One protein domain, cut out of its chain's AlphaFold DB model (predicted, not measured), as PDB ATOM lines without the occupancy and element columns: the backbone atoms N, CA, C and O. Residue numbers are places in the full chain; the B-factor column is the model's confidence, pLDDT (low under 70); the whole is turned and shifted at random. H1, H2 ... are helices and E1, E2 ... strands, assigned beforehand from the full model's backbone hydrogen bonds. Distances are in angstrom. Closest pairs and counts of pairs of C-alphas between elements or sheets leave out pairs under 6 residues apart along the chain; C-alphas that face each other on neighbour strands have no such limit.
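AT A GLANCE: This is residues 37 to 79, 96 to 123, 130 to 146, 154 to 263 and 363 to 368 of the 451 residues of an uncharacterized protein of Wolfiporia cocos (strain MD-104) (UniProt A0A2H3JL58). Little here is regular structure: two five-stranded sheets form a sandwich, and loops with three short helices lie beyond one corner. The 204 printed residues, 71 in named elements, mostly strand, run E1 to E9, H1 to H3, E10; the whole is compact, radius of gyration of the C-alphas 17.0 A, spans 50 by 40 by 32 A.

IN THESE COORDINATES: Find antiparallel E3 (64 to 72), E2 (54 to 60), E5 (96 to 103, 23.5 A), E6 (137 to 143), E7 (157 to 163). The mixed sheet is E4 (77 to 79), E1 (37 to 42) from C-alpha 37 at (175.959, 107.638, 134.902), E10 (363 to 366) ending with C-alpha 366 at (162.445, 104.826, 124.473), E8 (172 to 176), E9 (183 to 185). Then find H1 (189 to 192), H2 (227 to 230), H3 (233 to 236).

HOW THE PARTS SIT: The facing parts stand 9.0 A centre to centre; N 99 of E5 and O 138 of E6 are 2.8 A apart, within hydrogen-bond range. The helices are on neither sheet.

THE WHOLE: Cuts follow 79 (gap 19.2 A), 123 (14.0 A), 146 (8.1 A), 263 (18.0 A). Links E1 to E2 and H1 to H2 are long; 87 residues have pLDDT under 70.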
ATOM      1  N   LEU A  37     176.569 106.889 135.988       79.12
ATOM      2  CA  LEU A  37     175.959 107.638 134.902       79.12
ATOM      3  C   LEU A  37     174.734 106.885 134.386       79.12
ATOM      4  O   LEU A  37     174.850 105.750 133.924       79.12
ATOM      5  N   MET A  38     173.570 107.524 134.433       81.38
ATOM      6  CA  MET A  38     172.387 107.054 133.722       81.38
ATOM      7  C   MET A  38     172.166 107.952 132.508       81.38
ATOM      8  O   MET A  38     172.103 109.170 132.647       81.38
ATOM      9  N   GLN A  39     172.056 107.363 131.321       86.12
ATOM     10  CA  GLN A  39     171.709 108.073 130.093       86.12
ATOM     11  C   GLN A  39     170.327 107.639 129.622       86.12
ATOM     12  O   GLN A  39     170.115 106.482 129.274       86.12
ATOM     13  N   VAL A  40     169.378 108.561 129.586       85.44
ATOM     14  CA  VAL A  40     168.064 108.323 128.990       85.44
ATOM     15  C   VAL A  40     168.091 108.865 127.572       85.44
ATOM     16  O   VAL A  40     168.425 110.028 127.360       85.44
ATOM     17  N   TYR A  41     167.770 108.019 126.604       87.81
ATOM     18  CA  TYR A  41     167.733 108.338 125.189       87.81
ATOM     19  C   TYR A  41     166.323 108.136 124.642       87.81
ATOM     20  O   TYR A  41     165.709 107.084 124.815       87.81
ATOM     21  N   VAL A  42     165.796 109.150 123.964       86.94
ATOM     22  CA  VAL A  42     164.446 109.112 123.404       86.94
ATOM     23  C   VAL A  42     164.548 108.955 121.898       86.94
ATOM     24  O   VAL A  42     164.935 109.880 121.200       86.94
ATOM     25  N   GLN A  43     164.190 107.789 121.373       84.31
ATOM     26  CA  GLN A  43     164.101 107.499 119.936       84.31
ATOM     27  C   GLN A  43     162.691 107.689 119.368       84.31
ATOM     28  O   GLN A  43     162.454 107.383 118.201       84.31
ATOM     29  N   ALA A  44     161.747 108.172 120.173       74.06
ATOM     30  CA  ALA A  44     160.360 108.287 119.764       74.06
ATOM     31  C   ALA A  44     160.158 109.372 118.688       74.06
ATOM     32  O   ALA A  44     160.372 110.555 118.943       74.06
ATOM     33  N   CYS A  45     159.694 108.980 117.499       68.62
ATOM     34  CA  CYS A  45     159.198 109.894 116.476       68.62
ATOM     35  C   CYS A  45     157.725 110.214 116.766       68.62
ATOM     36  O   CYS A  45     156.827 109.502 116.323       68.62
ATOM     37  N   LEU A  46     157.456 111.296 117.494       60.59
ATOM     38  CA  LEU A  46     156.096 111.819 117.677       60.59
ATOM     39  C   LEU A  46     155.662 112.587 116.417       60.59
ATOM     40  O   LEU A  46     155.494 113.800 116.441       60.59
ATOM     41  N   LEU A  47     155.548 111.884 115.285       40.50
ATOM     42  CA  LEU A  47     155.265 112.492 113.977       40.50
ATOM     43  C   LEU A  47     153.813 112.978 113.826       40.50
ATOM     44  O   LEU A  47     153.578 113.906 113.058       40.50
ATOM     45  N   ASP A  48     152.868 112.443 114.603       38.62
ATOM     46  CA  ASP A  48     151.448 112.830 114.520       38.62
ATOM     47  C   ASP A  48     151.023 113.901 115.539       38.62
ATOM     48  O   ASP A  48     149.856 114.290 115.588       38.62
ATOM     49  N   TYR A  49     151.952 114.411 116.354       36.12
ATOM     50  CA  TYR A  49     151.631 115.381 117.399       36.12
ATOM     51  C   TYR A  49     152.621 116.548 117.362       36.12
ATOM     52  O   TYR A  49     153.741 116.402 117.850       36.12
ATOM     53  N   PRO A  50     152.225 117.737 116.864       26.62
ATOM     54  CA  PRO A  50     153.128 118.886 116.714       26.62
ATOM     55  C   PRO A  50     153.673 119.465 118.041       26.62
ATOM     56  O   PRO A  50     154.396 120.454 118.023       26.62
ATOM     57  N   ALA A  51     153.358 118.847 119.186       30.47
ATOM     58  CA  ALA A  51     153.892 119.169 120.510       30.47
ATOM     59  C   ALA A  51     153.979 117.922 121.418       30.47
ATOM     60  O   ALA A  51     153.715 117.996 122.617       30.47
ATOM     61  N   GLY A  52     154.256 116.742 120.853       33.06
ATOM     62  CA  GLY A  52     154.415 115.525 121.647       33.06
ATOM     63  C   GLY A  52     155.645 115.620 122.554       33.06
ATOM     64  O   GLY A  52     156.772 115.585 122.068       33.06
ATOM     65  N   LEU A  53     155.424 115.732 123.863       42.50
ATOM     66  CA  LEU A  53     156.469 115.807 124.884       42.50
ATOM     67  C   LEU A  53     156.532 114.497 125.668       42.50
ATOM     68  O   LEU A  53     155.490 113.975 126.078       42.50
ATOM     69  N   LEU A  54     157.746 113.979 125.878       48.38
ATOM     70  CA  LEU A  54     157.984 112.864 126.788       48.38
ATOM     71  C   LEU A  54     158.405 113.423 128.148       48.38
ATOM     72  O   LEU A  54     159.440 114.086 128.275       48.38
ATOM     73  N   TYR A  55     157.588 113.136 129.156       43.34
ATOM     74  CA  TYR A  55     157.872 113.478 130.541       43.34
ATOM     75  C   TYR A  55     158.431 112.250 131.245       43.34
ATOM     76  O   TYR A  55     157.741 111.238 131.367       43.34
ATOM     77  N   THR A  56     159.665 112.318 131.722       49.38
ATOM     78  CA  THR A  56     160.289 111.215 132.463       49.38
ATOM     79  C   THR A  56     160.603 111.653 133.876       49.38
ATOM     80  O   THR A  56     161.124 112.747 134.090       49.38
ATOM     81  N   ARG A  57     160.284 110.789 134.842       49.69
ATOM     82  CA  ARG A  57     160.547 111.019 136.264       49.69
ATOM     83  C   ARG A  57     161.519 109.972 136.793       49.69
ATOM     84  O   ARG A  57     161.296 108.791 136.544       49.69
ATOM     85  N   ALA A  58     162.549 110.378 137.529       50.72
ATOM     86  CA  ALA A  58     163.472 109.483 138.224       50.72
ATOM     87  C   ALA A  58     163.290 109.604 139.741       50.72
ATOM     88  O   ALA A  58     163.288 110.703 140.297       50.72
ATOM     89  N   MET A  59     163.140 108.463 140.413       47.28
ATOM     90  CA  MET A  59     162.969 108.389 141.865       47.28
ATOM     91  C   MET A  59     164.027 107.483 142.486       47.28
ATOM     92  O   MET A  59     164.256 106.372 142.008       47.28
ATOM     93  N   ASP A  60     164.615 107.915 143.597       50.34
ATOM     94  CA  ASP A  60     165.295 107.036 144.547       50.34
ATOM     95  C   ASP A  60     164.510 107.056 145.869       50.34
ATOM     96  O   ASP A  60     164.079 108.097 146.374       50.34
ATOM     97  N   ARG A  61     164.255 105.865 146.415       46.47
ATOM     98  CA  ARG A  61     163.521 105.675 147.669       46.47
ATOM     99  C   ARG A  61     164.257 106.285 148.869       46.47
ATOM    100  O   ARG A  61     163.619 106.556 149.885       46.47
ATOM    101  N   ALA A  62     165.575 106.485 148.769       41.75
ATOM    102  CA  ALA A  62     166.416 107.035 149.829       41.75
ATOM    103  C   ALA A  62     166.628 108.559 149.736       41.75
ATOM    104  O   ALA A  62     166.801 109.199 150.775       41.75
ATOM    105  N   ARG A  63     166.618 109.147 148.531       51.84
ATOM    106  CA  ARG A  63     166.784 110.589 148.259       51.84
ATOM    107  C   ARG A  63     166.161 110.948 146.908       51.84
ATOM    108  O   ARG A  63     166.102 110.118 146.017       51.84
ATOM    109  N   HIS A  64     165.724 112.192 146.734       51.75
ATOM    110  CA  HIS A  64     165.314 112.658 145.407       51.75
ATOM    111  C   HIS A  64     166.563 112.820 144.529       51.75
ATOM    112  O   HIS A  64     167.602 113.249 145.035       51.75
ATOM    113  N   ALA A  65     166.466 112.479 143.242       55.47
ATOM    114  CA  ALA A  65     167.446 112.939 142.261       55.47
ATOM    115  C   ALA A  65     167.455 114.478 142.240       55.47
ATOM    116  O   ALA A  65     166.427 115.092 142.537       55.47
ATOM    117  N   ASP A  66     168.597 115.079 141.889       52.00
ATOM    118  CA  ASP A  66     168.776 116.541 141.882       52.00
ATOM    119  C   ASP A  66     167.695 117.255 141.048       52.00
ATOM    120  O   ASP A  66     167.259 118.346 141.405       52.00
ATOM    121  N   GLU A  67     167.173 116.580 140.017       65.88
ATOM    122  CA  GLU A  67     165.951 116.960 139.312       65.88
ATOM    123  C   GLU A  67     165.051 115.725 139.138       65.88
ATOM    124  O   GLU A  67     165.407 114.796 138.407       65.88
ATOM    125  N   PRO A  68     163.886 115.653 139.809       68.50
ATOM    126  CA  PRO A  68     163.067 114.447 139.798       68.50
ATOM    127  C   PRO A  68     162.413 114.196 138.440       68.50
ATOM    128  O   PRO A  68     161.949 113.086 138.214       68.50
ATOM    129  N   SER A  69     162.342 115.188 137.554       75.38
ATOM    130  CA  SER A  69     161.683 115.089 136.253       75.38
ATOM    131  C   SER A  69     162.250 116.071 135.246       75.38
ATOM    132  O   SER A  69     162.636 117.174 135.625       75.38
ATOM    133  N   TRP A  70     162.187 115.708 133.970       78.44
ATOM    134  CA  TRP A  70     162.617 116.556 132.865       78.44
ATOM    135  C   TRP A  70     161.779 116.303 131.606       78.44
ATOM    136  O   TRP A  70     161.104 115.278 131.470       78.44
ATOM    137  N   GLU A  71     161.853 117.253 130.681       79.44
ATOM    138  CA  GLU A  71     161.241 117.193 129.356       79.44
ATOM    139  C   GLU A  71     162.297 116.799 128.317       79.44
ATOM    140  O   GLU A  71     163.427 117.291 128.350       79.44
ATOM    141  N   THR A  72     161.945 115.902 127.397       78.12
ATOM    142  CA  THR A  72     162.839 115.461 126.314       78.12
ATOM    143  C   THR A  72     162.173 115.596 124.959       78.12
ATOM    144  O   THR A  72     161.043 115.155 124.756       78.12
ATOM    145  N   GLN A  73     162.907 116.185 124.017       84.88
ATOM    146  CA  GLN A  73     162.539 116.178 122.605       84.88
ATOM    147  C   GLN A  73     162.876 114.821 121.956       84.88
ATOM    148  O   GLN A  73     163.790 114.131 122.414       84.88
ATOM    149  N   PRO A  74     162.192 114.448 120.859       86.38
ATOM    150  CA  PRO A  74     162.594 113.333 120.009       86.38
ATOM    151  C   PRO A  74     164.085 113.354 119.658       86.38
ATOM    152  O   PRO A  74     164.641 114.398 119.316       86.38
ATOM    153  N   HIS A  75     164.718 112.185 119.696       86.56
ATOM    154  CA  HIS A  75     166.125 111.959 119.349       86.56
ATOM    155  C   HIS A  75     167.149 112.673 120.240       86.56
ATOM    156  O   HIS A  75     168.308 112.810 119.841       86.56
ATOM    157  N   THR A  76     166.774 113.079 121.457       88.94
ATOM    158  CA  THR A  76     167.716 113.642 122.433       88.94
ATOM    159  C   THR A  76     168.098 112.645 123.519       88.94
ATOM    160  O   THR A  76     167.411 111.654 123.782       88.94
ATOM    161  N   SER A  77     169.250 112.900 124.139       86.62
ATOM    162  CA  SER A  77     169.741 112.166 125.301       86.62
ATOM    163  C   SER A  77     169.884 113.101 126.490       86.62
ATOM    164  O   SER A  77     170.439 114.192 126.346       86.62
ATOM    165  N   ILE A  78     169.487 112.639 127.670       85.50
ATOM    166  CA  ILE A  78     169.743 113.314 128.938       85.50
ATOM    167  C   ILE A  78     170.571 112.398 129.824       85.50
ATOM    168  O   ILE A  78     170.282 111.212 129.974       85.50
ATOM    169  N   ALA A  79     171.632 112.960 130.392       84.44
ATOM    170  CA  ALA A  79     172.485 112.284 131.348       84.44
ATOM    171  C   ALA A  79     172.115 112.743 132.759       84.44
ATOM    172  O   ALA A  79     172.225 113.924 133.080       84.44
ATOM    173  N   ALA A  96     165.488 100.490 145.644       46.47
ATOM    174  CA  ALA A  96     164.885 100.363 144.329       46.47
ATOM    175  C   ALA A  96     164.599 101.769 143.800       46.47
ATOM    176  O   ALA A  96     163.960 102.575 144.487       46.47
ATOM    177  N   SER A  97     165.076 102.035 142.593       52.78
ATOM    178  CA  SER A  97     164.763 103.234 141.827       52.78
ATOM    179  C   SER A  97     163.911 102.847 140.630       52.78
ATOM    180  O   SER A  97     164.040 101.743 140.096       52.78
ATOM    181  N   TRP A  98     163.036 103.757 140.213       56.34
ATOM    182  CA  TRP A  98     162.197 103.561 139.039       56.34
ATOM    183  C   TRP A  98     162.143 104.817 138.174       56.34
ATOM    184  O   TRP A  98     162.187 105.944 138.680       56.34
ATOM    185  N   CYS A  99     162.006 104.597 136.867       52.25
ATOM    186  CA  CYS A  99     161.627 105.606 135.894       52.25
ATOM    187  C   CYS A  99     160.295 105.251 135.244       52.25
ATOM    188  O   CYS A  99     160.116 104.155 134.716       52.25
ATOM    189  N   THR A 100     159.392 106.226 135.226       56.25
ATOM    190  CA  THR A 100     158.146 106.185 134.455       56.25
ATOM    191  C   THR A 100     158.183 107.294 133.417       56.25
ATOM    192  O   THR A 100     158.414 108.456 133.770       56.25
ATOM    193  N   GLY A 101     157.972 106.939 132.151       51.72
ATOM    194  CA  GLY A 101     157.741 107.903 131.079       51.72
ATOM    195  C   GLY A 101     156.244 108.113 130.867       51.72
ATOM    196  O   GLY A 101     155.476 107.158 130.943       51.72
ATOM    197  N   GLY A 102     155.828 109.353 130.631       55.53
ATOM    198  CA  GLY A 102     154.472 109.728 130.244       55.53
ATOM    199  C   GLY A 102     154.449 110.358 128.855       55.53
ATOM    200  O   GLY A 102     155.343 111.130 128.508       55.53
ATOM    201  N   LEU A 103     153.423 110.020 128.073       50.03
ATOM    202  CA  LEU A 103     153.114 110.625 126.780       50.03
ATOM    203  C   LEU A 103     152.003 111.666 126.944       50.03
ATOM    204  O   LEU A 103     151.095 111.486 127.754       50.03
ATOM    205  N   LEU A 104     152.068 112.712 126.115       53.88
ATOM    206  CA  LEU A 104     151.148 113.853 126.065       53.88
ATOM    207  C   LEU A 104     151.099 114.646 127.370       53.88
ATOM    208  O   LEU A 104     150.320 114.325 128.257       53.88
ATOM    209  N   CYS A 105     151.821 115.761 127.418       52.41
ATOM    210  CA  CYS A 105     151.525 116.873 128.314       52.41
ATOM    211  C   CYS A 105     151.177 118.086 127.454       52.41
ATOM    212  O   CYS A 105     151.921 118.405 126.531       52.41
ATOM    213  N   ASN A 106     150.046 118.747 127.716       47.72
ATOM    214  CA  ASN A 106     149.739 120.018 127.065       47.72
ATOM    215  C   ASN A 106     150.476 121.142 127.818       47.72
ATOM    216  O   ASN A 106     150.079 121.462 128.939       47.72
ATOM    217  N   PRO A 107     151.518 121.768 127.238       46.47
ATOM    218  CA  PRO A 107     152.280 122.805 127.933       46.47
ATOM    219  C   PRO A 107     151.472 124.099 128.135       46.47
ATOM    220  O   PRO A 107     151.783 124.902 129.010       46.47
ATOM    221  N   THR A 108     150.402 124.303 127.363       44.22
ATOM    222  CA  THR A 108     149.633 125.558 127.322       44.22
ATOM    223  C   THR A 108     148.706 125.763 128.522       44.22
ATOM    224  O   THR A 108     148.247 126.877 128.758       44.22
ATOM    225  N   THR A 109     148.394 124.713 129.284       47.50
ATOM    226  CA  THR A 109     147.425 124.784 130.395       47.50
ATOM    227  C   THR A 109     148.077 125.024 131.755       47.50
ATOM    228  O   THR A 109     147.354 125.175 132.741       47.50
ATOM    229  N   GLY A 110     149.416 125.030 131.838       33.16
ATOM    230  CA  GLY A 110     150.178 125.314 133.065       33.16
ATOM    231  C   GLY A 110     149.860 124.404 134.259       33.16
ATOM    232  O   GLY A 110     150.284 124.677 135.379       33.16
ATOM    233  N   THR A 111     149.097 123.331 134.047       34.62
ATOM    234  CA  THR A 111     148.608 122.437 135.093       34.62
ATOM    235  C   THR A 111     149.032 121.013 134.766       34.62
ATOM    236  O   THR A 111     148.688 120.446 133.727       34.62
ATOM    237  N   VAL A 112     149.751 120.405 135.713       39.88
ATOM    238  CA  VAL A 112     150.160 118.985 135.739       39.88
ATOM    239  C   VAL A 112     148.982 118.001 135.599       39.88
ATOM    240  O   VAL A 112     149.195 116.800 135.476       39.88
ATOM    241  N   SER A 113     147.736 118.489 135.593       37.16
ATOM    242  CA  SER A 113     146.510 117.698 135.451       37.16
ATOM    243  C   SER A 113     146.079 117.430 134.005       37.16
ATOM    244  O   SER A 113     145.026 116.830 133.813       37.16
ATOM    245  N   THR A 114     146.813 117.904 132.992       42.06
ATOM    246  CA  THR A 114     146.435 117.694 131.578       42.06
ATOM    247  C   THR A 114     147.346 116.734 130.827       42.06
ATOM    248  O   THR A 114     147.159 116.546 129.624       42.06
ATOM    249  N   CYS A 115     148.306 116.105 131.514       47.94
ATOM    250  CA  CYS A 115     149.024 115.007 130.895       47.94
ATOM    251  C   CYS A 115     148.097 113.789 130.800       47.94
ATOM    252  O   CYS A 115     147.472 113.419 131.796       47.94
ATOM    253  N   LEU A 116     148.003 113.164 129.621       47.06
ATOM    254  CA  LEU A 116     147.231 111.927 129.443       47.06
ATOM    255  C   LEU A 116     147.800 110.807 130.333       47.06
ATOM    256  O   LEU A 116     147.058 109.937 130.778       47.06
ATOM    257  N   ILE A 117     149.096 110.899 130.656       47.88
ATOM    258  CA  ILE A 117     149.805 110.041 131.607       47.88
ATOM    259  C   ILE A 117     150.349 110.904 132.751       47.88
ATOM    260  O   ILE A 117     151.172 111.795 132.541       47.88
ATOM    261  N   ILE A 118     149.876 110.654 133.976       41.34
ATOM    262  CA  ILE A 118     150.143 111.504 135.145       41.34
ATOM    263  C   ILE A 118     151.264 110.903 136.006       41.34
ATOM    264  O   ILE A 118     151.178 109.766 136.472       41.34
ATOM    265  N   CYS A 119     152.273 111.714 136.331       37.97
ATOM    266  CA  CYS A 119     153.105 111.507 137.517       37.97
ATOM    267  C   CYS A 119     152.512 112.322 138.672       37.97
ATOM    268  O   CYS A 119     152.732 113.531 138.749       37.97
ATOM    269  N   VAL A 120     151.754 111.697 139.579       33.59
ATOM    270  CA  VAL A 120     151.231 112.425 140.747       33.59
ATOM    271  C   VAL A 120     152.404 112.763 141.664       33.59
ATOM    272  O   VAL A 120     153.213 111.902 142.006       33.59
ATOM    273  N   GLY A 121     152.524 114.035 142.041       32.19
ATOM    274  CA  GLY A 121     153.390 114.467 143.130       32.19
ATOM    275  C   GLY A 121     153.419 115.968 143.305       32.19
ATOM    276  O   GLY A 121     154.252 116.640 142.708       32.19
ATOM    277  N   THR A 122     152.538 116.475 144.162       27.91
ATOM    278  CA  THR A 122     152.697 117.800 144.757       27.91
ATOM    279  C   THR A 122     153.829 117.770 145.778       27.91
ATOM    280  O   THR A 122     153.978 116.814 146.538       27.91
ATOM    281  N   LEU A 123     154.615 118.841 145.793       33.44
ATOM    282  CA  LEU A 123     155.746 119.091 146.679       33.44
ATOM    283  C   LEU A 123     155.292 119.294 148.139       33.44
ATOM    284  O   LEU A 123     155.363 120.406 148.641       33.44
ATOM    285  N   GLN A 130     153.865 106.965 143.041       59.38
ATOM    286  CA  GLN A 130     153.847 106.014 141.930       59.38
ATOM    287  C   GLN A 130     153.166 106.692 140.735       59.38
ATOM    288  O   GLN A 130     152.177 107.408 140.910       59.38
ATOM    289  N   GLY A 131     153.732 106.524 139.535       61.38
ATOM    290  CA  GLY A 131     153.068 106.948 138.302       61.38
ATOM    291  C   GLY A 131     151.673 106.326 138.219       61.38
ATOM    292  O   GLY A 131     151.445 105.233 138.739       61.38
ATOM    293  N   VAL A 132     150.722 107.039 137.620       78.81
ATOM    294  CA  VAL A 132     149.373 106.506 137.417       78.81
ATOM    295  C   VAL A 132     149.441 105.450 136.313       78.81
ATOM    296  O   VAL A 132     149.872 105.765 135.207       78.81
ATOM    297  N   SER A 133     149.036 104.211 136.609       83.19
ATOM    298  CA  SER A 133     148.853 103.171 135.587       83.19
ATOM    299  C   SER A 133     147.828 103.623 134.529       83.19
ATOM    300  O   SER A 133     146.794 104.176 134.920       83.19
ATOM    301  N   PRO A 134     148.037 103.342 133.228       87.88
ATOM    302  CA  PRO A 134     149.060 102.451 132.685       87.88
ATOM    303  C   PRO A 134     150.432 103.102 132.489       87.88
ATOM    304  O   PRO A 134     150.540 104.168 131.883       87.88
ATOM    305  N   ALA A 135     151.497 102.433 132.938       88.75
ATOM    306  CA  ALA A 135     152.859 102.904 132.709       88.75
ATOM    307  C   ALA A 135     153.862 101.756 132.568       88.75
ATOM    308  O   ALA A 135     153.992 100.927 133.467       88.75
ATOM    309  N   THR A 136     154.632 101.781 131.478       89.69
ATOM    310  CA  THR A 136     155.864 101.003 131.342       89.69
ATOM    311  C   THR A 136     156.892 101.562 132.327       89.69
ATOM    312  O   THR A 136     157.232 102.750 132.278       89.69
ATOM    313  N   VAL A 137     157.396 100.718 133.228       89.19
ATOM    314  CA  VAL A 137     158.355 101.123 134.266       89.19
ATOM    315  C   VAL A 137     159.724 100.515 133.984       89.19
ATOM    316  O   VAL A 137     159.840  99.298 133.851       89.19
ATOM    317  N   ALA A 138     160.771 101.341 133.952       86.00
ATOM    318  CA  ALA A 138     162.138 100.860 134.136       86.00
ATOM    319  C   ALA A 138     162.431 100.814 135.631       86.00
ATOM    320  O   ALA A 138     162.476 101.857 136.279       86.00
ATOM    321  N   GLU A 139     162.653  99.628 136.176       82.12
ATOM    322  CA  GLU A 139     163.067  99.442 137.560       82.12
ATOM    323  C   GLU A 139     164.509  98.975 137.604       82.12
ATOM    324  O   GLU A 139     164.932  98.120 136.822       82.12
ATOM    325  N   TRP A 140     165.271  99.508 138.550       80.38
ATOM    326  CA  TRP A 140     166.585  98.972 138.830       80.38
ATOM    327  C   TRP A 140     166.912  98.967 140.311       80.38
ATOM    328  O   TRP A 140     166.404  99.749 141.116       80.38
ATOM    329  N   THR A 141     167.790  98.042 140.674       77.56
ATOM    330  CA  THR A 141     168.392  97.987 142.002       77.56
ATOM    331  C   THR A 141     169.894  98.038 141.842       77.56
ATOM    332  O   THR A 141     170.468  97.214 141.132       77.56
ATOM    333  N   LEU A 142     170.507  98.993 142.531       73.06
ATOM    334  CA  LEU A 142     171.950  99.127 142.650       73.06
ATOM    335  C   LEU A 142     172.355  98.608 144.019       73.06
ATOM    336  O   LEU A 142     172.082  99.251 145.033       73.06
ATOM    337  N   GLN A 143     173.004  97.452 144.078       69.62
ATOM    338  CA  GLN A 143     173.643  97.037 145.323       69.62
ATOM    339  C   GLN A 143     175.099  97.469 145.298       69.62
ATOM    340  O   GLN A 143     175.855  97.029 144.445       69.62
ATOM    341  N   GLY A 144     175.499  98.310 146.248       57.72
ATOM    342  CA  GLY A 144     176.907  98.466 146.588       57.72
ATOM    343  C   GLY A 144     177.311  97.327 147.513       57.72
ATOM    344  O   GLY A 144     176.700  97.156 148.567       57.72
ATOM    345  N   SER A 145     178.329  96.545 147.162       50.16
ATOM    346  CA  SER A 145     178.908  95.596 148.110       50.16
ATOM    347  C   SER A 145     179.433  96.368 149.327       50.16
ATOM    348  O   SER A 145     180.419  97.105 149.233       50.16
ATOM    349  N   ALA A 146     178.803  96.209 150.490       46.00
ATOM    350  CA  ALA A 146     179.461  96.546 151.741       46.00
ATOM    351  C   ALA A 146     180.582  95.516 151.933       46.00
ATOM    352  O   ALA A 146     180.336  94.406 152.398       46.00
ATOM    353  N   PRO A 154     184.444  95.476 144.390       45.78
ATOM    354  CA  PRO A 154     183.056  95.852 144.559       45.78
ATOM    355  C   PRO A 154     182.185  95.199 143.481       45.78
ATOM    356  O   PRO A 154     182.163  95.633 142.330       45.78
ATOM    357  N   LEU A 155     181.433  94.165 143.855       44.78
ATOM    358  CA  LEU A 155     180.336  93.656 143.035       44.78
ATOM    359  C   LEU A 155     179.182  94.656 143.135       44.78
ATOM    360  O   LEU A 155     178.416  94.642 144.099       44.78
ATOM    361  N   ALA A 156     179.096  95.570 142.169       48.34
ATOM    362  CA  ALA A 156     177.905  96.386 142.002       48.34
ATOM    363  C   ALA A 156     176.871  95.586 141.205       48.34
ATOM    364  O   ALA A 156     176.998  95.412 140.003       48.34
ATOM    365  N   PHE A 157     175.859  95.062 141.884       49.09
ATOM    366  CA  PHE A 157     174.795  94.307 141.232       49.09
ATOM    367  C   PHE A 157     173.803  95.290 140.618       49.09
ATOM    368  O   PHE A 157     173.230  96.107 141.344       49.09
ATOM    369  N   ILE A 158     173.598  95.204 139.305       57.16
ATOM    370  CA  ILE A 158     172.520  95.911 138.612       57.16
ATOM    371  C   ILE A 158     171.447  94.887 138.244       57.16
ATOM    372  O   ILE A 158     171.686  94.012 137.410       57.16
ATOM    373  N   LEU A 159     170.266  95.011 138.848       54.75
ATOM    374  CA  LEU A 159     169.030  94.471 138.271       54.75
ATOM    375  C   LEU A 159     168.415  95.572 137.428       54.75
ATOM    376  O   LEU A 159     168.243  96.657 137.963       54.75
ATOM    377  N   CYS A 160     168.070  95.298 136.174       59.25
ATOM    378  CA  CYS A 160     167.263  96.187 135.340       59.25
ATOM    379  C   CYS A 160     166.047  95.410 134.860       59.25
ATOM    380  O   CYS A 160     166.195  94.328 134.301       59.25
ATOM    381  N   LEU A 161     164.852  95.930 135.088       58.47
ATOM    382  CA  LEU A 161     163.612  95.245 134.772       58.47
ATOM    383  C   LEU A 161     162.695  96.238 134.058       58.47
ATOM    384  O   LEU A 161     162.415  97.308 134.588       58.47
ATOM    385  N   ALA A 162     162.228  95.887 132.861       62.62
ATOM    386  CA  ALA A 162     161.054  96.527 132.285       62.62
ATOM    387  C   ALA A 162     159.831  95.865 132.931       62.62
ATOM    388  O   ALA A 162     159.657  94.653 132.800       62.62
ATOM    389  N   SER A 163     159.034  96.618 133.681       75.25
ATOM    390  CA  SER A 163     157.853  96.121 134.383       75.25
ATOM    391  C   SER A 163     156.588  96.659 133.726       75.25
ATOM    392  O   SER A 163     156.399  97.869 133.599       75.25
ATOM    393  N   LEU A 164     155.730  95.726 133.320       80.75
ATOM    394  CA  LEU A 164     154.399  95.947 132.753       80.75
ATOM    395  C   LEU A 164     153.298  95.567 133.752       80.75
ATOM    396  O   LEU A 164     152.126  95.444 133.393       80.75
ATOM    397  N   ILE A 165     153.664  95.385 135.029       85.19
ATOM    398  CA  ILE A 165     152.725  95.117 136.129       85.19
ATOM    399  C   ILE A 165     151.683  96.238 136.212       85.19
ATOM    400  O   ILE A 165     150.497  95.978 136.420       85.19
ATOM    401  N   GLY A 166     152.132  97.478 136.012       85.62
ATOM    402  CA  GLY A 166     151.289  98.665 135.945       85.62
ATOM    403  C   GLY A 166     150.731  98.952 134.553       85.62
ATOM    404  O   GLY A 166     150.266 100.058 134.341       85.62
ATOM    405  N   GLY A 167     150.795  98.023 133.595       90.19
ATOM    406  CA  GLY A 167     150.388  98.243 132.204       90.19
ATOM    407  C   GLY A 167     151.522  98.718 131.290       90.19
ATOM    408  O   GLY A 167     152.691  98.700 131.659       90.19
ATOM    409  N   PHE A 168     151.163  99.116 130.073       91.38
ATOM    410  CA  PHE A 168     152.076  99.580 129.032       91.38
ATOM    411  C   PHE A 168     151.608 100.924 128.480       91.38
ATOM    412  O   PHE A 168     150.413 101.136 128.277       91.38
ATOM    413  N   ASN A 169     152.558 101.805 128.188       89.69
ATOM    414  CA  ASN A 169     152.293 103.060 127.485       89.69
ATOM    415  C   ASN A 169     153.357 103.403 126.431       89.69
ATOM    416  O   ASN A 169     153.011 103.919 125.372       89.69
ATOM    417  N   ILE A 170     154.632 103.103 126.693       91.00
ATOM    418  CA  ILE A 170     155.750 103.352 125.775       91.00
ATOM    419  C   ILE A 170     156.650 102.120 125.637       91.00
ATOM    420  O   ILE A 170     156.939 101.473 126.651       91.00
ATOM    421  N   PRO A 171     157.147 101.817 124.421       91.12
ATOM    422  CA  PRO A 171     158.217 100.848 124.236       91.12
ATOM    423  C   PRO A 171     159.488 101.320 124.938       91.12
ATOM    424  O   PRO A 171     159.845 102.502 124.883       91.12
ATOM    425  N   MET A 172     160.185 100.395 125.589       90.38
ATOM    426  CA  MET A 172     161.356 100.719 126.397       90.38
ATOM    427  C   MET A 172     162.388  99.597 126.355       90.38
ATOM    428  O   MET A 172     162.040  98.419 126.412       90.38
ATOM    429  N   GLU A 173     163.657  99.986 126.314       90.44
ATOM    430  CA  GLU A 173     164.828  99.116 126.382       90.44
ATOM    431  C   GLU A 173     165.794  99.655 127.445       90.44
ATOM    432  O   GLU A 173     166.076 100.853 127.493       90.44
ATOM    433  N   ILE A 174     166.322  98.780 128.296       87.25
ATOM    434  CA  ILE A 174     167.353  99.105 129.281       87.25
ATOM    435  C   ILE A 174     168.612  98.315 128.937       87.25
ATOM    436  O   ILE A 174     168.644  97.083 128.999       87.25
ATOM    437  N   THR A 175     169.673  99.050 128.628       88.12
ATOM    438  CA  THR A 175     171.005  98.535 128.320       88.12
ATOM    439  C   THR A 175     172.021  98.993 129.360       88.12
ATOM    440  O   THR A 175     171.796  99.912 130.153       88.12
ATOM    441  N   ASN A 176     173.178  98.339 129.369       83.88
ATOM    442  CA  ASN A 176     174.274  98.673 130.264       83.88
ATOM    443  C   ASN A 176     175.625  98.520 129.554       83.88
ATOM    444  O   ASN A 176     175.786  97.739 128.613       83.88
ATOM    445  N   ASN A 177     176.618  99.263 130.036       81.38
ATOM    446  CA  ASN A 177     177.967  99.257 129.468       81.38
ATOM    447  C   ASN A 177     178.716  97.914 129.614       81.38
ATOM    448  O   ASN A 177     179.484  97.583 128.706       81.38
ATOM    449  N   PRO A 178     178.507  97.114 130.682       77.94
ATOM    450  CA  PRO A 178     179.052  95.757 130.777       77.94
ATOM    451  C   PRO A 178     178.471  94.756 129.760       77.94
ATOM    452  O   PRO A 178     178.975  93.641 129.662       77.94
ATOM    453  N   LYS A 179     177.460  95.149 128.965       78.00
ATOM    454  CA  LYS A 179     176.791  94.313 127.952       78.00
ATOM    455  C   LYS A 179     176.166  93.043 128.527       78.00
ATOM    456  O   LYS A 179     176.250  91.973 127.921       78.00
ATOM    457  N   CYS A 180     175.531  93.155 129.685       83.00
ATOM    458  CA  CYS A 180     174.690  92.074 130.183       83.00
ATOM    459  C   CYS A 180     173.443  91.906 129.308       83.00
ATOM    460  O   CYS A 180     173.211  92.653 128.356       83.00
ATOM    461  N   SER A 181     172.612  90.936 129.679       83.19
ATOM    462  CA  SER A 181     171.229  90.826 129.211       83.19
ATOM    463  C   SER A 181     170.518  92.182 129.212       83.19
ATOM    464  O   SER A 181     170.624  92.942 130.178       83.19
ATOM    465  N   ILE A 182     169.797  92.439 128.127       86.88
ATOM    466  CA  ILE A 182     168.972  93.623 127.912       86.88
ATOM    467  C   ILE A 182     167.581  93.334 128.483       86.88
ATOM    468  O   ILE A 182     167.065  92.228 128.318       86.88
ATOM    469  N   ALA A 183     167.002  94.311 129.179       87.06
ATOM    470  CA  ALA A 183     165.616  94.267 129.632       87.06
ATOM    471  C   ALA A 183     164.781  95.148 128.705       87.06
ATOM    472  O   ALA A 183     165.042  96.347 128.622       87.06
ATOM    473  N   GLU A 184     163.809  94.581 127.996       89.50
ATOM    474  CA  GLU A 184     163.107  95.315 126.943       89.50
ATOM    475  C   GLU A 184     161.665  94.864 126.708       89.50
ATOM    476  O   GLU A 184     161.277  93.715 126.920       89.50
ATOM    477  N   CYS A 185     160.873  95.811 126.214       91.81
ATOM    478  CA  CYS A 185     159.578  95.600 125.589       91.81
ATOM    479  C   CYS A 185     159.547  96.463 124.316       91.81
ATOM    480  O   CYS A 185     159.124  97.620 124.373       91.81
ATOM    481  N   PRO A 186     160.085  95.949 123.191       90.62
ATOM    482  CA  PRO A 186     160.291  96.745 121.980       90.62
ATOM    483  C   PRO A 186     159.043  96.823 121.095       90.62
ATOM    484  O   PRO A 186     158.948  97.698 120.238       90.62
ATOM    485  N   VAL A 187     158.101  95.893 121.267       90.50
ATOM    486  CA  VAL A 187     156.829  95.907 120.538       90.50
ATOM    487  C   VAL A 187     155.889  96.954 121.129       90.50
ATOM    488  O   VAL A 187     156.072  97.360 122.271       90.50
ATOM    489  N   ASP A 188     154.880  97.374 120.362       88.38
ATOM    490  CA  ASP A 188     153.784  98.221 120.843       88.38
ATOM    491  C   ASP A 188     152.539  97.357 121.125       88.38
ATOM    492  O   ASP A 188     151.753  97.080 120.206       88.38
ATOM    493  N   PRO A 189     152.329  96.900 122.376       85.12
ATOM    494  CA  PRO A 189     151.156  96.136 122.759       85.12
ATOM    495  C   PRO A 189     149.863  96.942 122.651       85.12
ATOM    496  O   PRO A 189     148.811  96.312 122.666       85.12
ATOM    497  N   ASN A 190     149.890  98.278 122.525       84.94
ATOM    498  CA  ASN A 190     148.667  99.077 122.402       84.94
ATOM    499  C   ASN A 190     147.883  98.699 121.141       84.94
ATOM    500  O   ASN A 190     146.663  98.556 121.185       84.94
ATOM    501  N   SER A 191     148.591  98.429 120.040       85.31
ATOM    502  CA  SER A 191     147.999  97.953 118.780       85.31
ATOM    503  C   SER A 191     147.312  96.584 118.893       85.31
ATOM    504  O   SER A 191     146.403  96.268 118.124       85.31
ATOM    505  N   LEU A 192     147.723  95.779 119.874       85.50
ATOM    506  CA  LEU A 192     147.208  94.439 120.152       85.50
ATOM    507  C   LEU A 192     146.422  94.387 121.469       85.50
ATOM    508  O   LEU A 192     146.093  93.296 121.942       85.50
ATOM    509  N   CYS A 193     146.141  95.542 122.078       89.12
ATOM    510  CA  CYS A 193     145.574  95.597 123.410       89.12
ATOM    511  C   CYS A 193     144.138  95.053 123.371       89.12
ATOM    512  O   CYS A 193     143.290  95.564 122.627       89.12
ATOM    513  N   PRO A 194     143.828  93.985 124.133       89.12
ATOM    514  CA  PRO A 194     142.485  93.435 124.167       89.12
ATOM    515  C   PRO A 194     141.463  94.501 124.557       89.12
ATOM    516  O   PRO A 194     141.733  95.354 125.396       89.12
ATOM    517  N   GLY A 195     140.250  94.400 124.005       90.06
ATOM    518  CA  GLY A 195     139.165  95.362 124.234       90.06
ATOM    519  C   GLY A 195     138.979  95.774 125.699       90.06
ATOM    520  O   GLY A 195     138.785  96.955 125.976       90.06
ATOM    521  N   ALA A 196     139.083  94.801 126.609       89.69
ATOM    522  CA  ALA A 196     138.891  94.961 128.048       89.69
ATOM    523  C   ALA A 196     140.088  95.582 128.799       89.69
ATOM    524  O   ALA A 196     139.937  95.945 129.958       89.69
ATOM    525  N   LEU A 197     141.255  95.685 128.159       91.00
ATOM    526  CA  LEU A 197     142.483  96.254 128.724       91.00
ATOM    527  C   LEU A 197     142.840  97.616 128.121       91.00
ATOM    528  O   LEU A 197     143.802  98.240 128.555       91.00
ATOM    529  N   ASN A 198     142.092  98.090 127.124       88.81
ATOM    530  CA  ASN A 198     142.336  99.406 126.545       88.81
ATOM    531  C   ASN A 198     142.179 100.488 127.615       88.81
ATOM    532  O   ASN A 198     141.115 100.583 128.236       88.81
ATOM    533  N   GLY A 199     143.195 101.326 127.792       84.12
ATOM    534  CA  GLY A 199     143.013 102.577 128.511       84.12
ATOM    535  C   GLY A 199     142.424 103.664 127.595       84.12
ATOM    536  O   GLY A 199     141.729 103.354 126.612       84.12
ATOM    537  N   PRO A 200     142.602 104.951 127.944       82.06
ATOM    538  CA  PRO A 200     142.226 106.076 127.104       82.06
ATOM    539  C   PRO A 200     142.540 105.882 125.614       82.06
ATOM    540  O   PRO A 200     143.635 105.509 125.192       82.06
ATOM    541  N   ARG A 201     141.540 106.186 124.787       84.56
ATOM    542  CA  ARG A 201     141.697 106.209 123.334       84.56
ATOM    543  C   ARG A 201     142.121 107.593 122.873       84.56
ATOM    544  O   ARG A 201     141.660 108.607 123.393       84.56
ATOM    545  N   SER A 202     142.965 107.612 121.856       82.38
ATOM    546  CA  SER A 202     143.307 108.808 121.095       82.38
ATOM    547  C   SER A 202     142.078 109.350 120.363       82.38
ATOM    548  O   SER A 202     141.060 108.667 120.209       82.38
ATOM    549  N   SER A 203     142.189 110.572 119.843       82.25
ATOM    550  CA  SER A 203     141.165 111.184 118.988       82.25
ATOM    551  C   SER A 203     140.869 110.378 117.715       82.25
ATOM    552  O   SER A 203     139.779 110.505 117.162       82.25
ATOM    553  N   THR A 204     141.797 109.526 117.268       84.50
ATOM    554  CA  THR A 204     141.636 108.621 116.116       84.50
ATOM    555  C   THR A 204     141.040 107.258 116.494       84.50
ATOM    556  O   THR A 204     140.785 106.433 115.621       84.50
ATOM    557  N   GLY A 205     140.774 107.013 117.783       83.69
ATOM    558  CA  GLY A 205     140.122 105.802 118.289       83.69
ATOM    559  C   GLY A 205     141.064 104.646 118.641       83.69
ATOM    560  O   GLY A 205     140.601 103.661 119.217       83.69
ATOM    561  N   GLY A 206     142.366 104.761 118.360       83.50
ATOM    562  CA  GLY A 206     143.378 103.801 118.820       83.50
ATOM    563  C   GLY A 206     143.635 103.933 120.323       83.50
ATOM    564  O   GLY A 206     143.622 105.052 120.844       83.50
ATOM    565  N   ALA A 207     143.851 102.816 121.023       86.12
ATOM    566  CA  ALA A 207     144.275 102.835 122.424       86.12
ATOM    567  C   ALA A 207     145.663 103.485 122.538       86.12
ATOM    568  O   ALA A 207     146.557 103.150 121.763       86.12
ATOM    569  N   VAL A 208     145.825 104.443 123.454       87.31
ATOM    570  CA  VAL A 208     147.118 105.121 123.693       87.31
ATOM    571  C   VAL A 208     147.957 104.357 124.715       87.31
ATOM    572  O   VAL A 208     149.175 104.497 124.772       87.31
ATOM    573  N   ASP A 209     147.293 103.541 125.516       89.56
ATOM    574  CA  ASP A 209     147.858 102.764 126.595       89.56
ATOM    575  C   ASP A 209     147.072 101.458 126.792       89.56
ATOM    576  O   ASP A 209     145.917 101.295 126.371       89.56
ATOM    577  N   CYS A 210     147.724 100.497 127.438       91.62
ATOM    578  CA  CYS A 210     147.167  99.185 127.709       91.62
ATOM    579  C   CYS A 210     147.296  98.879 129.200       91.62
ATOM    580  O   CYS A 210     148.396  98.745 129.736       91.62
ATOM    581  N   GLN A 211     146.165  98.777 129.888       91.19
ATOM    582  CA  GLN A 211     146.100  98.421 131.301       91.19
ATOM    583  C   GLN A 211     146.576  96.985 131.523       91.19
ATOM    584  O   GLN A 211     146.349  96.092 130.705       91.19
ATOM    585  N   SER A 212     147.195  96.734 132.675       89.94
ATOM    586  CA  SER A 212     147.343  95.362 133.151       89.94
ATOM    587  C   SER A 212     145.982  94.802 133.564       89.94
ATOM    588  O   SER A 212     145.091  95.541 133.984       89.94
ATOM    589  N   SER A 213     145.819  93.479 133.504       89.31
ATOM    590  CA  SER A 213     144.591  92.808 133.958       89.31
ATOM    591  C   SER A 213     144.233  93.140 135.414       89.31
ATOM    592  O   SER A 213     143.056  93.232 135.763       89.31
ATOM    593  N   CYS A 214     145.251  93.374 136.251       88.50
ATOM    594  CA  CYS A 214     145.091  93.809 137.636       88.50
ATOM    595  C   CYS A 214     144.465  95.207 137.738       88.50
ATOM    596  O   CYS A 214     143.514  95.410 138.497       88.50
ATOM    597  N   ASP A 215     144.972  96.170 136.965       87.88
ATOM    598  CA  ASP A 215     144.470  97.547 136.976       87.88
ATOM    599  C   ASP A 215     143.104  97.671 136.293       87.88
ATOM    600  O   ASP A 215     142.243  98.401 136.787       87.88
ATOM    601  N   ALA A 216     142.865  96.873 135.250       89.12
ATOM    602  CA  ALA A 216     141.580  96.766 134.563       89.12
ATOM    603  C   ALA A 216     140.501  96.021 135.371       89.12
ATOM    604  O   ALA A 216     139.334  96.013 134.977       89.12
ATOM    605  N   ARG A 217     140.862  95.401 136.507       88.62
ATOM    606  CA  ARG A 217     139.933  94.681 137.398       88.62
ATOM    607  C   ARG A 217     139.119  93.595 136.683       88.62
ATOM    608  O   ARG A 217     137.941  93.407 136.990       88.62
ATOM    609  N   LEU A 218     139.736  92.863 135.752       87.75
ATOM    610  CA  LEU A 218     139.020  91.869 134.940       87.75
ATOM    611  C   LEU A 218     138.350  90.776 135.787       87.75
ATOM    612  O   LEU A 218     137.240  90.356 135.465       87.75
ATOM    613  N   ASN A 219     138.970  90.385 136.903       85.19
ATOM    614  CA  ASN A 219     138.398  89.455 137.882       85.19
ATOM    615  C   ASN A 219     137.828  90.127 139.151       85.19
ATOM    616  O   ASN A 219     137.703  89.494 140.200       85.19
ATOM    617  N   GLY A 220     137.443  91.406 139.077       85.56
ATOM    618  CA  GLY A 220     136.745  92.106 140.159       85.56
ATOM    619  C   GLY A 220     137.672  92.836 141.135       85.56
ATOM    620  O   GLY A 220     138.247  93.870 140.798       85.56
ATOM    621  N   ASP A 221     137.749  92.383 142.388       81.56
ATOM    622  CA  ASP A 221     138.476  93.116 143.432       81.56
ATOM    623  C   ASP A 221     139.997  93.009 143.249       81.56
ATOM    624  O   ASP A 221     140.585  91.938 143.401       81.56
ATOM    625  N   LYS A 222     140.645  94.151 142.991       83.00
ATOM    626  CA  LYS A 222     142.104  94.275 142.861       83.00
ATOM    627  C   LYS A 222     142.857  93.743 144.088       83.00
ATOM    628  O   LYS A 222     143.969  93.249 143.943       83.00
ATOM    629  N   THR A 223     142.279  93.820 145.288       83.00
ATOM    630  CA  THR A 223     142.947  93.374 146.524       83.00
ATOM    631  C   THR A 223     143.075  91.855 146.640       83.00
ATOM    632  O   THR A 223     143.885  91.375 147.431       83.00
ATOM    633  N   ASN A 224     142.317  91.099 145.841       79.81
ATOM    634  CA  ASN A 224     142.305  89.637 145.862       79.81
ATOM    635  C   ASN A 224     142.116  89.042 144.453       79.81
ATOM    636  O   ASN A 224     141.479  88.001 144.287       79.81
ATOM    637  N   SER A 225     142.623  89.721 143.422       82.00
ATOM    638  CA  SER A 225     142.500  89.246 142.043       82.00
ATOM    639  C   SER A 225     143.691  88.358 141.666       82.00
ATOM    640  O   SER A 225     144.839  88.797 141.800       82.00
ATOM    641  N   PRO A 226     143.462  87.150 141.115       83.69
ATOM    642  CA  PRO A 226     144.521  86.341 140.507       83.69
ATOM    643  C   PRO A 226     145.297  87.086 139.410       83.69
ATOM    644  O   PRO A 226     146.486  86.825 139.215       83.69
ATOM    645  N   ASP A 227     144.662  88.055 138.744       84.19
ATOM    646  CA  ASP A 227     145.277  88.879 137.693       84.19
ATOM    647  C   ASP A 227     146.436  89.730 138.214       84.19
ATOM    648  O   ASP A 227     147.362  90.048 137.474       84.19
ATOM    649  N   CYS A 228     146.421  90.081 139.501       83.12
ATOM    650  CA  CYS A 228     147.495  90.849 140.129       83.12
ATOM    651  C   CYS A 228     148.756  90.021 140.387       83.12
ATOM    652  O   CYS A 228     149.813  90.580 140.681       83.12
ATOM    653  N   TYR A 229     148.663  88.698 140.250       79.62
ATOM    654  CA  TYR A 229     149.715  87.779 140.661       79.62
ATOM    655  C   TYR A 229     150.150  86.801 139.577       79.62
ATOM    656  O   TYR A 229     151.288  86.349 139.628       79.62
ATOM    657  N   THR A 230     149.285  86.447 138.623       65.62
ATOM    658  CA  THR A 230     149.520  85.267 137.770       65.62
ATOM    659  C   THR A 230     149.336  85.483 136.275       65.62
ATOM    660  O   THR A 230     149.663  84.581 135.508       65.62
ATOM    661  N   GLY A 231     148.844  86.640 135.822       61.12
ATOM    662  CA  GLY A 231     148.554  86.782 134.401       61.12
ATOM    663  C   GLY A 231     148.447  88.212 133.913       61.12
ATOM    664  O   GLY A 231     147.565  88.964 134.316       61.12
ATOM    665  N   SER A 232     149.288  88.539 132.938       68.31
ATOM    666  CA  SER A 232     149.003  89.607 131.991       68.31
ATOM    667  C   SER A 232     149.268  89.120 130.569       68.31
ATOM    668  O   SER A 232     150.085  88.228 130.327       68.31
ATOM    669  N   SER A 233     148.552  89.701 129.610       74.75
ATOM    670  CA  SER A 233     148.685  89.412 128.178       74.75
ATOM    671  C   SER A 233     150.020  89.877 127.585       74.75
ATOM    672  O   SER A 233     150.329  89.546 126.442       74.75
ATOM    673  N   PHE A 234     150.831  90.621 128.342       87.50
ATOM    674  CA  PHE A 234     152.048  91.235 127.824       87.50
ATOM    675  C   PHE A 234     153.186  90.243 127.575       87.50
ATOM    676  O   PHE A 234     154.017  90.494 126.706       87.50
ATOM    677  N   LYS A 235     153.225  89.100 128.276       86.88
ATOM    678  CA  LYS A 235     154.388  88.196 128.238       86.88
ATOM    679  C   LYS A 235     154.696  87.633 126.849       86.88
ATOM    680  O   LYS A 235     155.861  87.466 126.505       86.88
ATOM    681  N   GLY A 236     153.664  87.360 126.048       87.44
ATOM    682  CA  GLY A 236     153.842  86.858 124.681       87.44
ATOM    683  C   GLY A 236     154.485  87.880 123.738       87.44
ATOM    684  O   GLY A 236     155.189  87.499 122.810       87.44
ATOM    685  N   ASN A 237     154.272  89.167 124.014       88.44
ATOM    686  CA  ASN A 237     154.744  90.289 123.211       88.44
ATOM    687  C   ASN A 237     156.095  90.826 123.716       88.44
ATOM    688  O   ASN A 237     156.948  91.200 122.917       88.44
ATOM    689  N   CYS A 238     156.307  90.816 125.033       90.81
ATOM    690  CA  CYS A 238     157.508  91.322 125.691       90.81
ATOM    691  C   CYS A 238     158.114  90.250 126.616       90.81
ATOM    692  O   CYS A 238     157.959  90.322 127.840       90.81
ATOM    693  N   PRO A 239     158.791  89.227 126.054       89.50
ATOM    694  CA  PRO A 239     159.304  88.088 126.819       89.50
ATOM    695  C   PRO A 239     160.413  88.473 127.809       89.50
ATOM    696  O   PRO A 239     160.503  87.878 128.887       89.50
ATOM    697  N   ASP A 240     161.206  89.489 127.464       88.50
ATOM    698  CA  ASP A 240     162.317  90.028 128.257       88.50
ATOM    699  C   ASP A 240     161.867  91.216 129.150       88.50
ATOM    700  O   ASP A 240     162.637  92.128 129.452       88.50
ATOM    701  N   SER A 241     160.600  91.189 129.589       87.31
ATOM    702  CA  SER A 241     159.998  92.105 130.569       87.31
ATOM    703  C   SER A 241     159.212  91.327 131.637       87.31
ATOM    704  O   SER A 241     158.829  90.172 131.406       87.31
ATOM    705  N   TYR A 242     158.958  91.944 132.797       86.69
ATOM    706  CA  TYR A 242     158.001  91.434 133.782       86.69
ATOM    707  C   TYR A 242     156.592  91.796 133.357       86.69
ATOM    708  O   TYR A 242     156.195  92.960 133.371       86.69
ATOM    709  N   ALA A 243     155.813  90.777 133.043       87.25
ATOM    710  CA  ALA A 243     154.426  90.942 132.664       87.25
ATOM    711  C   ALA A 243     153.514  91.085 133.906       87.25
ATOM    712  O   ALA A 243     152.499  91.777 133.853       87.25
ATOM    713  N   TYR A 244     153.860  90.451 135.030       84.94
ATOM    714  CA  TYR A 244     153.093  90.454 136.283       84.94
ATOM    715  C   TYR A 244     154.019  90.232 137.500       84.94
ATOM    716  O   TYR A 244     155.204  89.945 137.343       84.94
ATOM    717  N   ALA A 245     153.492  90.377 138.724       84.50
ATOM    718  CA  ALA A 245     154.295  90.457 139.955       84.50
ATOM    719  C   ALA A 245     155.177  89.228 140.249       84.50
ATOM    720  O   ALA A 245     156.245  89.364 140.842       84.50
ATOM    721  N   PHE A 246     154.740  88.042 139.830       83.19
ATOM    722  CA  PHE A 246     155.472  86.784 139.997       83.19
ATOM    723  C   PHE A 246     155.884  86.176 138.655       83.19
ATOM    724  O   PHE A 246     155.982  84.956 138.534       83.19
ATOM    725  N   ASP A 247     156.067  87.011 137.631       81.62
ATOM    726  CA  ASP A 247     156.505  86.537 136.325       81.62
ATOM    727  C   ASP A 247     157.901  85.919 136.433       81.62
ATOM    728  O   ASP A 247     158.861  86.529 136.914       81.62
ATOM    729  N   GLU A 248     157.996  84.665 136.004       75.38
ATOM    730  CA  GLU A 248     159.264  83.975 135.898       75.38
ATOM    731  C   GLU A 248     159.935  84.470 134.622       75.38
ATOM    732  O   GLU A 248     159.587  84.091 133.501       75.38
ATOM    733  N   TRP A 249     160.912  85.362 134.783       67.06
ATOM    734  CA  TRP A 249     161.724  85.803 133.657       67.06
ATOM    735  C   TRP A 249     162.278  84.581 132.911       67.06
ATOM    736  O   TRP A 249     162.849  83.691 133.543       67.06
ATOM    737  N   GLY A 250     162.126  84.543 131.581       57.72
ATOM    738  CA  GLY A 250     162.347  83.375 130.714       57.72
ATOM    739  C   GLY A 250     163.792  82.858 130.616       57.72
ATOM    740  O   GLY A 250     164.377  82.804 129.539       57.72
ATOM    741  N   GLY A 251     164.410  82.478 131.733       50.62
ATOM    742  CA  GLY A 251     165.717  81.818 131.810       50.62
ATOM    743  C   GLY A 251     166.935  82.729 131.618       50.62
ATOM    744  O   GLY A 251     168.005  82.421 132.139       50.62
ATOM    745  N   ARG A 252     166.791  83.878 130.955       52.50
ATOM    746  CA  ARG A 252     167.830  84.913 130.836       52.50
ATOM    747  C   ARG A 252     167.510  86.066 131.768       52.50
ATOM    748  O   ARG A 252     167.109  87.115 131.291       52.50
ATOM    749  N   ARG A 253     167.627  85.859 133.086       52.72
ATOM    750  CA  ARG A 253     167.476  86.950 134.071       52.72
ATOM    751  C   ARG A 253     168.189  88.189 133.525       52.72
ATOM    752  O   ARG A 253     169.281  88.018 132.975       52.72
ATOM    753  N   CYS A 254     167.668  89.395 133.773       54.03
ATOM    754  CA  CYS A 254     168.553  90.552 133.888       54.03
ATOM    755  C   CYS A 254     169.422  90.333 135.132       54.03
ATOM    756  O   CYS A 254     169.186  90.853 136.217       54.03
ATOM    757  N   GLY A 255     170.289  89.338 135.013       53.47
ATOM    758  CA  GLY A 255     171.004  88.698 136.077       53.47
ATOM    759  C   GLY A 255     172.234  89.523 136.259       53.47
ATOM    760  O   GLY A 255     172.976  89.678 135.297       53.47
ATOM    761  N   SER A 256     172.403  90.030 137.474       62.56
ATOM    762  CA  SER A 256     173.703  90.381 138.024       62.56
ATOM    763  C   SER A 256     174.672  90.881 136.971       62.56
ATOM    764  O   SER A 256     175.507  90.119 136.479       62.56
ATOM    765  N   CYS A 257     174.561  92.143 136.582       67.19
ATOM    766  CA  CYS A 257     175.710  92.730 135.921       67.19
ATOM    767  C   CYS A 257     176.823  92.848 136.942       67.19
ATOM    768  O   CYS A 257     176.846  93.811 137.701       67.19
ATOM    769  N   ASP A 258     177.735  91.885 136.967       66.19
ATOM    770  CA  ASP A 258     178.969  92.047 137.707       66.19
ATOM    771  C   ASP A 258     179.811  93.080 136.959       66.19
ATOM    772  O   ASP A 258     180.293  92.866 135.849       66.19
ATOM    773  N   VAL A 259     179.977  94.251 137.566       58.34
ATOM    774  CA  VAL A 259     180.749  95.365 136.989       58.34
ATOM    775  C   VAL A 259     182.231  95.017 136.776       58.34
ATOM    776  O   VAL A 259     182.962  95.735 136.093       58.34
ATOM    777  N   SER A 260     182.695  93.903 137.338       55.22
ATOM    778  CA  SER A 260     184.022  93.353 137.078       55.22
ATOM    779  C   SER A 260     184.193  92.849 135.638       55.22
ATOM    780  O   SER A 260     185.327  92.809 135.160       55.22
ATOM    781  N   ASP A 261     183.113  92.579 134.896       46.06
ATOM    782  CA  ASP A 261     183.154  92.119 133.499       46.06
ATOM    783  C   ASP A 261     183.364  93.260 132.481       46.06
ATOM    784  O   ASP A 261     182.834  93.282 131.369       46.06
ATOM    785  N   THR A 262     184.242  94.211 132.807       38.97
ATOM    786  CA  THR A 262     184.783  95.166 131.828       38.97
ATOM    787  C   THR A 262     185.835  94.492 130.935       38.97
ATOM    788  O   THR A 262     187.024  94.792 130.959       38.97
ATOM    789  N   GLY A 263     185.391  93.556 130.093       40.19
ATOM    790  CA  GLY A 263     186.026  93.290 128.801       40.19
ATOM    791  C   GLY A 263     187.475  92.782 128.794       40.19
ATOM    792  O   GLY A 263     188.227  93.158 127.896       40.19
ATOM    793  N   SER A 363     172.002 102.787 130.083       77.44
ATOM    794  CA  SER A 363     171.270 103.553 129.084       77.44
ATOM    795  C   SER A 363     169.850 103.020 128.933       77.44
ATOM    796  O   SER A 363     169.654 101.826 128.725       77.44
ATOM    797  N   VAL A 364     168.863 103.903 129.048       77.38
ATOM    798  CA  VAL A 364     167.451 103.599 128.789       77.38
ATOM    799  C   VAL A 364     167.087 104.204 127.443       77.38
ATOM    800  O   VAL A 364     167.249 105.408 127.275       77.38
ATOM    801  N   SER A 365     166.603 103.400 126.504       80.00
ATOM    802  CA  SER A 365     166.105 103.859 125.205       80.00
ATOM    803  C   SER A 365     164.581 103.743 125.145       80.00
ATOM    804  O   SER A 365     164.019 102.717 125.523       80.00
ATOM    805  N   VAL A 366     163.906 104.793 124.676       78.19
ATOM    806  CA  VAL A 366     162.445 104.826 124.473       78.19
ATOM    807  C   VAL A 366     162.158 104.883 122.976       78.19
ATOM    808  O   VAL A 366     162.528 105.860 122.330       78.19
ATOM    809  N   GLY A 367     161.540 103.846 122.409       58.72
ATOM    810  CA  GLY A 367     161.401 103.670 120.957       58.72
ATOM    811  C   GLY A 367     160.035 104.056 120.380       58.72
ATOM    812  O   GLY A 367     159.025 104.023 121.077       58.72
ATOM    813  N   CYS A 368     160.004 104.353 119.074       49.88
ATOM    814  CA  CYS A 368     158.795 104.319 118.241       49.88
ATOM    815  C   CYS A 368     158.904 103.199 117.203       49.88
ATOM    816  O   CYS A 368     159.971 102.985 116.628       49.88
TER     817      CYS A 368